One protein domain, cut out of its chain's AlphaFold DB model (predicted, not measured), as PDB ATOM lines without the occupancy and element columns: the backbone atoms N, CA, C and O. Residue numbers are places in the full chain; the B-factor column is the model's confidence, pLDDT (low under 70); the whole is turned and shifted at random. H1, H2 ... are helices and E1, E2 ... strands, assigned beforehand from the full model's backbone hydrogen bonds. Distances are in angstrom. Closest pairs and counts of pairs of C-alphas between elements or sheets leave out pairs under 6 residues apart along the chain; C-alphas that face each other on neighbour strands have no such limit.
ATOM      1  N   PHE A   3     141.022 108.616 115.101       85.19
ATOM      2  CA  PHE A   3     140.510 108.978 116.420       85.19
ATOM      3  C   PHE A   3     140.634 107.808 117.378       85.19
ATOM      4  O   PHE A   3     140.547 106.657 116.956       85.19
ATOM      5  N   CYS A   4     140.768 108.083 118.668       85.94
ATOM      6  CA  CYS A   4     140.690 107.064 119.700       85.94
ATOM      7  C   CYS A   4     139.623 107.377 120.743       85.94
ATOM      8  O   CYS A   4     139.346 108.539 121.044       85.94
ATOM      9  N   LEU A   5     139.066 106.317 121.327       86.19
ATOM     10  CA  LEU A   5     138.291 106.397 122.559       86.19
ATOM     11  C   LEU A   5     139.230 106.247 123.747       86.19
ATOM     12  O   LEU A   5     139.936 105.243 123.854       86.19
ATOM     13  N   TYR A   6     139.214 107.228 124.636       83.44
ATOM     14  CA  TYR A   6     140.017 107.247 125.845       83.44
ATOM     15  C   TYR A   6     139.125 107.150 127.073       83.44
ATOM     16  O   TYR A   6     138.273 108.006 127.283       83.44
ATOM     17  N   ASP A   7     139.325 106.106 127.865       82.12
ATOM     18  CA  ASP A   7     138.736 105.931 129.188       82.12
ATOM     19  C   ASP A   7     139.465 106.848 130.173       82.12
ATOM     20  O   ASP A   7     140.633 106.613 130.499       82.12
ATOM     21  N   GLU A   8     138.778 107.890 130.637       77.31
ATOM     22  CA  GLU A   8     139.341 108.859 131.580       77.31
ATOM     23  C   GLU A   8     139.605 108.236 132.952       77.31
ATOM     24  O   GLU A   8     140.595 108.571 133.597       77.31
ATOM     25  N   GLN A   9     138.754 107.306 133.394       81.06
ATOM     26  CA  GLN A   9     138.862 106.699 134.724       81.06
ATOM     27  C   GLN A   9     140.071 105.775 134.812       81.06
ATOM     28  O   GLN A   9     140.785 105.760 135.812       81.06
ATOM     29  N   LYS A  10     140.303 104.995 133.754       78.50
ATOM     30  CA  LYS A  10     141.435 104.062 133.675       78.50
ATOM     31  C   LYS A  10     142.675 104.689 133.059       78.50
ATOM     32  O   LYS A  10     143.704 104.019 132.971       78.50
ATOM     33  N   ALA A  11     142.563 105.928 132.581       75.19
ATOM     34  CA  ALA A  11     143.562 106.582 131.757       75.19
ATOM     35  C   ALA A  11     144.060 105.642 130.640       75.19
ATOM     36  O   ALA A  11     145.256 105.362 130.508       75.19
ATOM     37  N   SER A  12     143.117 105.059 129.883       76.12
ATOM     38  CA  SER A  12     143.364 103.962 128.934       76.12
ATOM     39  C   SER A  12     142.791 104.217 127.537       76.12
ATOM     40  O   SER A  12     141.667 104.689 127.422       76.12
ATOM     41  N   VAL A  13     143.523 103.884 126.468       81.50
ATOM     42  CA  VAL A  13     142.966 103.900 125.102       81.50
ATOM     43  C   VAL A  13     142.213 102.594 124.863       81.50
ATOM     44  O   VAL A  13     142.787 101.518 125.008       81.50
ATOM     45  N   LEU A  14     140.936 102.689 124.493       82.69
ATOM     46  CA  LEU A  14     140.050 101.538 124.307       82.69
ATOM     47  C   LEU A  14     139.962 101.074 122.853       82.69
ATOM     48  O   LEU A  14     139.861  99.878 122.586       82.69
ATOM     49  N   SER A  15     139.906 102.002 121.899       84.62
ATOM     50  CA  SER A  15     139.661 101.680 120.486       84.62
ATOM     51  C   SER A  15     140.127 102.804 119.574       84.62
ATOM     52  O   SER A  15     140.082 103.967 119.971       84.62
ATOM     53  N   ILE A  16     140.518 102.451 118.350       87.75
ATOM     54  CA  ILE A  16     140.945 103.377 117.299       87.75
ATOM     55  C   ILE A  16     139.958 103.295 116.133       87.75
ATOM     56  O   ILE A  16     139.560 102.205 115.736       87.75
ATOM     57  N   MET A  17     139.556 104.449 115.611       88.62
ATOM     58  CA  MET A  17     138.561 104.607 114.556       88.62
ATOM     59  C   MET A  17     139.112 105.511 113.453       88.62
ATOM     60  O   MET A  17     139.642 106.588 113.730       88.62
ATOM     61  N   ASP A  18     138.929 105.119 112.195       87.81
ATOM     62  CA  ASP A  18     139.436 105.886 111.046       87.81
ATOM     63  C   ASP A  18     138.602 107.130 110.724       87.81
ATOM     64  O   ASP A  18     139.041 108.013 109.987       87.81
ATOM     65  N   LYS A  19     137.382 107.213 111.266       88.56
ATOM     66  CA  LYS A  19     136.435 108.301 111.011       88.56
ATOM     67  C   LYS A  19     135.864 108.840 112.316       88.56
ATOM     68  O   LYS A  19     135.452 108.078 113.190       88.56
ATOM     69  N   LEU A  20     135.731 110.166 112.394       84.06
ATOM     70  CA  LEU A  20     135.140 110.850 113.549       84.06
ATOM     71  C   LEU A  20     133.713 110.367 113.828       84.06
ATOM     72  O   LEU A  20     133.351 110.129 114.975       84.06
ATOM     73  N   GLY A  21     132.909 110.178 112.778       87.94
ATOM     74  CA  GLY A  21     131.528 109.715 112.917       87.94
ATOM     75  C   GLY A  21     131.415 108.352 113.607       87.94
ATOM     76  O   GLY A  21     130.499 108.142 114.400       87.94
ATOM     77  N   ASP A  22     132.366 107.447 113.369       89.69
ATOM     78  CA  ASP A  22     132.375 106.121 113.991       89.69
ATOM     79  C   ASP A  22     132.866 106.187 115.444       89.69
ATOM     80  O   ASP A  22     132.316 105.502 116.313       89.69
ATOM     81  N   ALA A  23     133.816 107.080 115.741       86.69
ATOM     82  CA  ALA A  23     134.219 107.392 117.111       86.69
ATOM     83  C   ALA A  23     133.057 107.983 117.928       86.69
ATOM     84  O   ALA A  23     132.812 107.537 119.046       86.69
ATOM     85  N   ILE A  24     132.285 108.916 117.354       87.50
ATOM     86  CA  ILE A  24     131.091 109.506 117.989       87.50
ATOM     87  C   ILE A  24     130.052 108.432 118.290       87.50
ATOM     88  O   ILE A  24     129.604 108.318 119.432       87.50
ATOM     89  N   LYS A  25     129.702 107.598 117.302       90.44
ATOM     90  CA  LYS A  25     128.741 106.503 117.501       90.44
ATOM     91  C   LYS A  25     129.172 105.573 118.635       90.44
ATOM     92  O   LYS A  25     128.352 105.238 119.485       90.44
ATOM     93  N   ASN A  26     130.447 105.186 118.681       87.88
ATOM     94  CA  ASN A  26     130.946 104.313 119.742       87.88
ATOM     95  C   ASN A  26     130.979 105.005 121.109       87.88
ATOM     96  O   ASN A  26     130.558 104.394 122.087       87.88
ATOM     97  N   LYS A  27     131.404 106.274 121.193       87.69
ATOM     98  CA  LYS A  27     131.327 107.055 122.437       87.69
ATOM     99  C   LYS A  27     129.902 107.055 122.990       87.69
ATOM    100  O   LYS A  27     129.715 106.735 124.155       87.69
ATOM    101  N   MET A  28     128.899 107.315 122.151       87.62
ATOM    102  CA  MET A  28     127.493 107.304 122.576       87.62
ATOM    103  C   MET A  28     127.042 105.935 123.111       87.62
ATOM    104  O   MET A  28     126.250 105.867 124.049       87.62
ATOM    105  N   VAL A  29     127.529 104.830 122.534       87.44
ATOM    106  CA  VAL A  29     127.257 103.473 123.045       87.44
ATOM    107  C   VAL A  29     127.901 103.267 124.421       87.44
ATOM    108  O   VAL A  29     127.256 102.733 125.321       87.44
ATOM    109  N   GLN A  30     129.137 103.730 124.606       83.81
ATOM    110  CA  GLN A  30     129.869 103.621 125.873       83.81
ATOM    111  C   GLN A  30     129.283 104.515 126.977       83.81
ATOM    112  O   GLN A  30     129.182 104.088 128.125       83.81
ATOM    113  N   GLU A  31     128.810 105.716 126.642       82.62
ATOM    114  CA  GLU A  31     128.116 106.604 127.585       82.62
ATOM    115  C   GLU A  31     126.807 105.982 128.089       82.62
ATOM    116  O   GLU A  31     126.501 106.059 129.279       82.62
ATOM    117  N   ARG A  32     126.057 105.281 127.223       85.12
ATOM    118  CA  ARG A  32     124.883 104.489 127.648       85.12
ATOM    119  C   ARG A  32     125.261 103.368 128.616       85.12
ATOM    120  O   ARG A  32     124.463 103.028 129.487       85.12
ATOM    121  N   ALA A  33     126.472 102.828 128.492       81.94
ATOM    122  CA  ALA A  33     127.049 101.865 129.427       81.94
ATOM    123  C   ALA A  33     127.663 102.520 130.686       81.94
ATOM    124  O   ALA A  33     128.222 101.814 131.522       81.94
ATOM    125  N   LYS A  34     127.518 103.846 130.856       82.88
ATOM    126  CA  LYS A  34     128.072 104.657 131.957       82.88
ATOM    127  C   LYS A  34     129.602 104.648 132.048       82.88
ATOM    128  O   LYS A  34     130.157 104.886 133.120       82.88
ATOM    129  N   THR A  35     130.291 104.414 130.935       80.25
ATOM    130  CA  THR A  35     131.752 104.533 130.860       80.25
ATOM    131  C   THR A  35     132.133 105.982 130.539       80.25
ATOM    132  O   THR A  35     131.623 106.547 129.571       80.25
ATOM    133  N   SER A  36     133.039 106.591 131.317       84.00
ATOM    134  CA  SER A  36     133.553 107.945 131.038       84.00
ATOM    135  C   SER A  36     134.616 107.881 129.947       84.00
ATOM    136  O   SER A  36     135.792 107.640 130.229       84.00
ATOM    137  N   VAL A  37     134.191 108.034 128.691       84.38
ATOM    138  CA  VAL A  37     135.090 107.998 127.535       84.38
ATOM    139  C   VAL A  37     135.073 109.306 126.747       84.38
ATOM    140  O   VAL A  37     134.015 109.862 126.435       84.38
ATOM    141  N   ARG A  38     136.257 109.779 126.352       85.12
ATOM    142  CA  ARG A  38     136.438 110.902 125.423       85.12
ATOM    143  C   ARG A  38     136.908 110.426 124.060       85.12
ATOM    144  O   ARG A  38     137.470 109.345 123.923       85.12
ATOM    145  N   ILE A  39     136.651 111.250 123.050       85.12
ATOM    146  CA  ILE A  39     137.196 111.060 121.708       85.12
ATOM    147  C   ILE A  39     138.361 112.021 121.560       85.12
ATOM    148  O   ILE A  39     138.182 113.221 121.766       85.12
ATOM    149  N   TYR A  40     139.506 111.500 121.142       84.00
ATOM    150  CA  TYR A  40     140.679 112.304 120.826       84.00
ATOM    151  C   TYR A  40     141.163 112.018 119.408       84.00
ATOM    152  O   TYR A  40     141.058 110.873 118.954       84.00
ATOM    153  N   PRO A  41     141.669 113.027 118.681       80.31
ATOM    154  CA  PRO A  41     142.350 112.784 117.424       80.31
ATOM    155  C   PRO A  41     143.705 112.113 117.678       80.31
ATOM    156  O   PRO A  41     144.407 112.410 118.645       80.31
ATOM    157  N   LEU A  42     144.048 111.193 116.782       78.88
ATOM    158  CA  LEU A  42     145.341 110.532 116.710       78.88
ATOM    159  C   LEU A  42     146.154 111.163 115.595       78.88
ATOM    160  O   LEU A  42     145.708 111.157 114.440       78.88
ATOM    161  N   LEU A  43     147.342 111.638 115.950       77.38
ATOM    162  CA  LEU A  43     148.297 112.207 115.011       77.38
ATOM    163  C   LEU A  43     149.518 111.301 114.864       77.38
ATOM    164  O   LEU A  43     149.946 110.658 115.827       77.38
ATOM    165  N   THR A  44     150.085 111.260 113.660       76.12
ATOM    166  CA  THR A  44     151.460 110.788 113.468       76.12
ATOM    167  C   THR A  44     152.442 111.793 114.057       76.12
ATOM    168  O   THR A  44     152.114 112.953 114.317       76.12
ATOM    169  N   ARG A  45     153.689 111.358 114.235       76.19
ATOM    170  CA  ARG A  45     154.769 112.249 114.650       76.19
ATOM    171  C   ARG A  45     154.979 113.417 113.681       76.19
ATOM    172  O   ARG A  45     155.241 114.520 114.141       76.19
ATOM    173  N   GLU A  46     154.833 113.210 112.373       78.44
ATOM    174  CA  GLU A  46     154.990 114.295 111.391       78.44
ATOM    175  C   GLU A  46     153.825 115.290 111.460       78.44
ATOM    176  O   GLU A  46     154.048 116.500 111.480       78.44
ATOM    177  N   GLU A  47     152.585 114.785 111.551       76.50
ATOM    178  CA  GLU A  47     151.386 115.612 111.762       76.50
ATOM    179  C   GLU A  47     151.509 116.426 113.053       76.50
ATOM    180  O   GLU A  47     151.065 117.569 113.119       76.50
ATOM    181  N   TYR A  48     152.149 115.849 114.067       71.69
ATOM    182  CA  TYR A  48     152.437 116.505 115.327       71.69
ATOM    183  C   TYR A  48     153.517 117.596 115.218       71.69
ATOM    184  O   TYR A  48     153.317 118.724 115.674       71.69
ATOM    185  N   GLU A  49     154.666 117.275 114.626       72.75
ATOM    186  CA  GLU A  49     155.811 118.186 114.508       72.75
ATOM    187  C   GLU A  49     155.492 119.425 113.656       72.75
ATOM    188  O   GLU A  49     156.110 120.474 113.846       72.75
ATOM    189  N   ALA A  50     154.464 119.355 112.802       74.75
ATOM    190  CA  ALA A  50     153.911 120.509 112.094       74.75
ATOM    191  C   ALA A  50     153.329 121.602 113.024       74.75
ATOM    192  O   ALA A  50     153.154 122.739 112.580       74.75
ATOM    193  N   TYR A  51     153.065 121.306 114.307       66.00
ATOM    194  CA  TYR A  51     152.469 122.232 115.286       66.00
ATOM    195  C   TYR A  51     153.311 122.342 116.583       66.00
ATOM    196  O   TYR A  51     152.949 121.801 117.636       66.00
ATOM    197  N   PRO A  52     154.439 123.083 116.552       56.38
ATOM    198  CA  PRO A  52     155.490 123.037 117.577       56.38
ATOM    199  C   PRO A  52     155.176 123.734 118.914       56.38
ATOM    200  O   PRO A  52     155.968 123.620 119.844       56.38
ATOM    201  N   GLN A  53     154.046 124.439 119.058       57.84
ATOM    202  CA  GLN A  53     153.664 125.132 120.311       57.84
ATOM    203  C   GLN A  53     152.986 124.226 121.360       57.84
ATOM    204  O   GLN A  53     152.338 124.693 122.291       57.84
ATOM    205  N   SER A  54     153.103 122.917 121.207       55.16
ATOM    206  CA  SER A  54     152.408 121.919 122.016       55.16
ATOM    207  C   SER A  54     153.212 121.528 123.263       55.16
ATOM    208  O   SER A  54     154.402 121.216 123.181       55.16
ATOM    209  N   TYR A  55     152.556 121.505 124.428       52.75
ATOM    210  CA  TYR A  55     153.155 121.020 125.672       52.75
ATOM    211  C   TYR A  55     153.097 119.487 125.700       52.75
ATOM    212  O   TYR A  55     152.073 118.882 125.384       52.75
ATOM    213  N   ARG A  56     154.204 118.836 126.063       59.34
ATOM    214  CA  ARG A  56     154.324 117.368 126.065       59.34
ATOM    215  C   ARG A  56     154.169 116.842 127.486       59.34
ATOM    216  O   ARG A  56     154.845 117.325 128.391       59.34
ATOM    217  N   GLY A  57     153.308 115.845 127.676       55.25
ATOM    218  CA  GLY A  57     153.103 115.177 128.958       55.25
ATOM    219  C   GLY A  57     153.155 113.659 128.817       55.25
ATOM    220  O   GLY A  57     152.754 113.098 127.799       55.25
ATOM    221  N   VAL A  58     153.639 112.980 129.856       54.38
ATOM    222  CA  VAL A  58     153.550 111.520 129.973       54.38
ATOM    223  C   VAL A  58     152.524 111.208 131.053       54.38
ATOM    224  O   VAL A  58     152.717 111.580 132.208       54.38
ATOM    225  N   VAL A  59     151.440 110.519 130.694       56.00
ATOM    226  CA  VAL A  59     150.435 110.037 131.654       56.00
ATOM    227  C   VAL A  59     150.376 108.517 131.549       56.00
ATOM    228  O   VAL A  59     150.085 107.968 130.490       56.00
ATOM    229  N   ASN A  60     150.688 107.813 132.639       56.03
ATOM    230  CA  ASN A  60     150.669 106.344 132.705       56.03
ATOM    231  C   ASN A  60     151.436 105.647 131.560       56.03
ATOM    232  O   ASN A  60     150.957 104.676 130.978       56.03
ATOM    233  N   GLY A  61     152.618 106.168 131.208       59.03
ATOM    234  CA  GLY A  61     153.474 105.601 130.157       59.03
ATOM    235  C   GLY A  61     152.984 105.839 128.726       59.03
ATOM    236  O   GLY A  61     153.565 105.292 127.794       59.03
ATOM    237  N   ARG A  62     151.934 106.647 128.539       58.12
ATOM    238  CA  ARG A  62     151.489 107.105 127.221       58.12
ATOM    239  C   ARG A  62     151.805 108.580 127.027       58.12
ATOM    240  O   ARG A  62     151.762 109.369 127.974       58.12
ATOM    241  N   TYR A  63     152.132 108.919 125.789       60.59
ATOM    242  CA  TYR A  63     152.549 110.252 125.385       60.59
ATOM    243  C   TYR A  63     151.326 111.042 124.928       60.59
ATOM    244  O   TYR A  63     150.669 110.678 123.949       60.59
ATOM    245  N   TYR A  64     151.024 112.110 125.659       60.12
ATOM    246  CA  TYR A  64     149.942 113.029 125.332       60.12
ATOM    247  C   TYR A  64     150.512 114.396 125.021       60.12
ATOM    248  O   TYR A  64     151.543 114.822 125.557       60.12
ATOM    249  N   LEU A  65     149.786 115.101 124.174       58.28
ATOM    250  CA  LEU A  65     150.038 116.498 123.899       58.28
ATOM    251  C   LEU A  65     148.925 117.293 124.535       58.28
ATOM    252  O   LEU A  65     147.752 117.130 124.194       58.28
ATOM    253  N   LEU A  66     149.329 118.118 125.487       54.06
ATOM    254  CA  LEU A  66     148.465 119.017 126.216       54.06
ATOM    255  C   LEU A  66     148.541 120.366 125.508       54.06
ATOM    256  O   LEU A  66     149.613 120.970 125.388       54.06
ATOM    257  N   TYR A  67     147.407 120.828 125.000       54.31
ATOM    258  CA  TYR A  67     147.304 122.161 124.427       54.31
ATOM    259  C   TYR A  67     147.020 123.175 125.532       54.31
ATOM    260  O   TYR A  67     146.067 123.024 126.291       54.31
ATOM    261  N   SER A  68     147.797 124.256 125.558       37.97
ATOM    262  CA  SER A  68     147.280 125.557 125.967       37.97
ATOM    263  C   SER A  68     146.839 126.240 124.678       37.97
ATOM    264  O   SER A  68     147.663 126.669 123.874       37.97
ATOM    265  N   LEU A  69     145.534 126.234 124.419       39.62
ATOM    266  CA  LEU A  69     144.960 127.163 123.455       39.62
ATOM    267  C   LEU A  69     144.799 128.499 124.177       39.62
ATOM    268  O   LEU A  69     144.416 128.519 125.347       39.62
ATOM    269  N   ASN A  70     145.120 129.590 123.480       38.47
ATOM    270  CA  ASN A  70     144.822 130.950 123.922       38.47
ATOM    271  C   ASN A  70     143.397 131.021 124.499       38.47
ATOM    272  O   ASN A  70     142.496 130.352 123.990       38.47
ATOM    273  N   GLU A  71     143.240 131.825 125.549       39.56
ATOM    274  CA  GLU A  71     142.199 131.808 126.593       39.56
ATOM    275  C   GLU A  71     140.719 131.929 126.142       39.56
ATOM    276  O   GLU A  71     139.838 132.016 126.987       39.56
ATOM    277  N   ASP A  72     140.413 131.848 124.844       41.31
ATOM    278  CA  ASP A  72     139.060 131.949 124.267       41.31
ATOM    279  C   ASP A  72     138.498 130.626 123.701       41.31
ATOM    280  O   ASP A  72     137.432 130.601 123.083       41.31
ATOM    281  N   MET A  73     139.175 129.492 123.908       36.50
ATOM    282  CA  MET A  73     138.638 128.167 123.569       36.50
ATOM    283  C   MET A  73     138.681 127.221 124.770       36.50
ATOM    284  O   MET A  73     139.483 126.288 124.829       36.50
ATOM    285  N   GLU A  74     137.756 127.416 125.711       33.59
ATOM    286  CA  GLU A  74     137.342 126.382 126.669       33.59
ATOM    287  C   GLU A  74     136.687 125.204 125.921       33.59
ATOM    288  O   GLU A  74     135.469 125.049 125.864       33.59
ATOM    289  N   SER A  75     137.506 124.376 125.275       37.44
ATOM    290  CA  SER A  75     137.176 123.040 124.760       37.44
ATOM    291  C   SER A  75     138.485 122.291 124.494       37.44
ATOM    292  O   SER A  75     138.911 122.117 123.354       37.44
ATOM    293  N   THR A  76     139.180 121.905 125.564       46.84
ATOM    294  CA  THR A  76     140.493 121.247 125.520       46.84
ATOM    295  C   THR A  76     140.401 119.869 124.853       46.84
ATOM    296  O   THR A  76     139.747 118.962 125.374       46.84
ATOM    297  N   TYR A  77     141.069 119.696 123.709       51.41
ATOM    298  CA  TYR A  77     141.337 118.380 123.130       51.41
ATOM    299  C   TYR A  77     142.771 117.976 123.470       51.41
ATOM    300  O   TYR A  77     143.720 118.570 122.963       51.41
ATOM    301  N   ASP A  78     142.928 116.946 124.295       60.41
ATOM    302  CA  ASP A  78     144.199 116.236 124.408       60.41
ATOM    303  C   ASP A  78     144.439 115.434 123.119       60.41
ATOM    304  O   ASP A  78     143.501 114.965 122.473       60.41
ATOM    305  N   GLN A  79     145.687 115.277 122.695       66.75
ATOM    306  CA  GLN A  79     146.013 114.410 121.558       66.75
ATOM    307  C   GLN A  79     146.846 113.229 122.014       66.75
ATOM    308  O   GLN A  79     147.689 113.352 122.906       66.75
ATOM    309  N   VAL A  80     146.614 112.089 121.371       65.56
ATOM    310  CA  VAL A  80     147.372 110.862 121.606       65.56
ATOM    311  C   VAL A  80     148.317 110.649 120.426       65.56
ATOM    312  O   VAL A  80     147.877 110.621 119.275       65.56
ATOM    313  N   ILE A  81     149.610 110.492 120.719       62.44
ATOM    314  CA  ILE A  81     150.620 110.095 119.730       62.44
ATOM    315  C   ILE A  81     150.786 108.577 119.800       62.44
ATOM    316  O   ILE A  81     150.879 108.008 120.890       62.44
ATOM    317  N   ILE A  82     150.831 107.923 118.642       57.72
ATOM    318  CA  ILE A  82     151.193 106.508 118.514       57.72
ATOM    319  C   ILE A  82     152.498 106.455 117.713       57.72
ATOM    320  O   ILE A  82     152.573 107.113 116.673       57.72
TER     321      ILE A  82
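This is residues 3 to 82 of the 83 residues of an uncharacterized protein of Paenibacillus sp. Soil787 (UniProt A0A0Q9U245). A strongly twisted sheet of six strands has helix H1 packed on one face of its E2, E1, E3 half, while the E6, E5, E4 half turns away and short H2 sits over E6. The loop between E5 and E6 is long, and its residues 70 to 75 stick out. The printed part has 80 residues, with two named helices and six named strands in the order E1 E2 H1 E3 H2 E4 E5 E6; the sheet, E2 E1 E3 E6 E5 E4, is mixed, as is the class. It is compact, with a radius of gyration of the C-alphas of 13.0 A and spans of 37 by 27 by 26 A.

E1, residues 3 to 7, and E2, residues 12 to 17, form an antiparallel hairpin; N 5 and O 15 are 2.9 A apart, within hydrogen-bond range. H1, residues 20 to 32, is on one face of the sheet, making two layers, helix over strands; it lies over E1 and along it, at 7 degrees on the local plane and a height over the sheet of 8.9 A. Its closest C-alphas to E1 are those of Leu 20 and Phe 3, 6.4 A apart. E3, residues 37 to 43, is antiparallel to E1, with N 6 and O 38 2.8 A apart. H2, residues 45 to 49, is only just over E6, residues 79 to 81, with 3 C-alphas falling on it. E4, residues 55 to 59, E5, residues 62 to 66, and E6 form a meander, each strand the antiparallel neighbour of the one before; N 57 and O 64 are 2.9 A apart, N 65 and O 79 3.0 A. E3 and E6 are parallel at 54 degrees, with no N and O within hydrogen-bond range. E2, H1, E3 and E3, H2, E4 are split strand-helix-strand units, other strands lying between their two strands, with right-handed crossovers. In H1 and H2 every O i to N i+4 pair is within hydrogen-bond range.

E1 begins at C-alpha 3 (140.510, 108.978, 116.420) and E6 ends at C-alpha 81 (150.620, 110.095, 119.730). H1 is 18.6 A long, E3 18.7 A and E2 15.2 A.

The farthest C-alphas, of Ala 33 and Pro 52, are 37.4 A apart. The printed part has no cut; the link E5 to E6, 12 residues, is long. The mean pLDDT of the printed part is 70.8, and residues 51 to 82 are under 70.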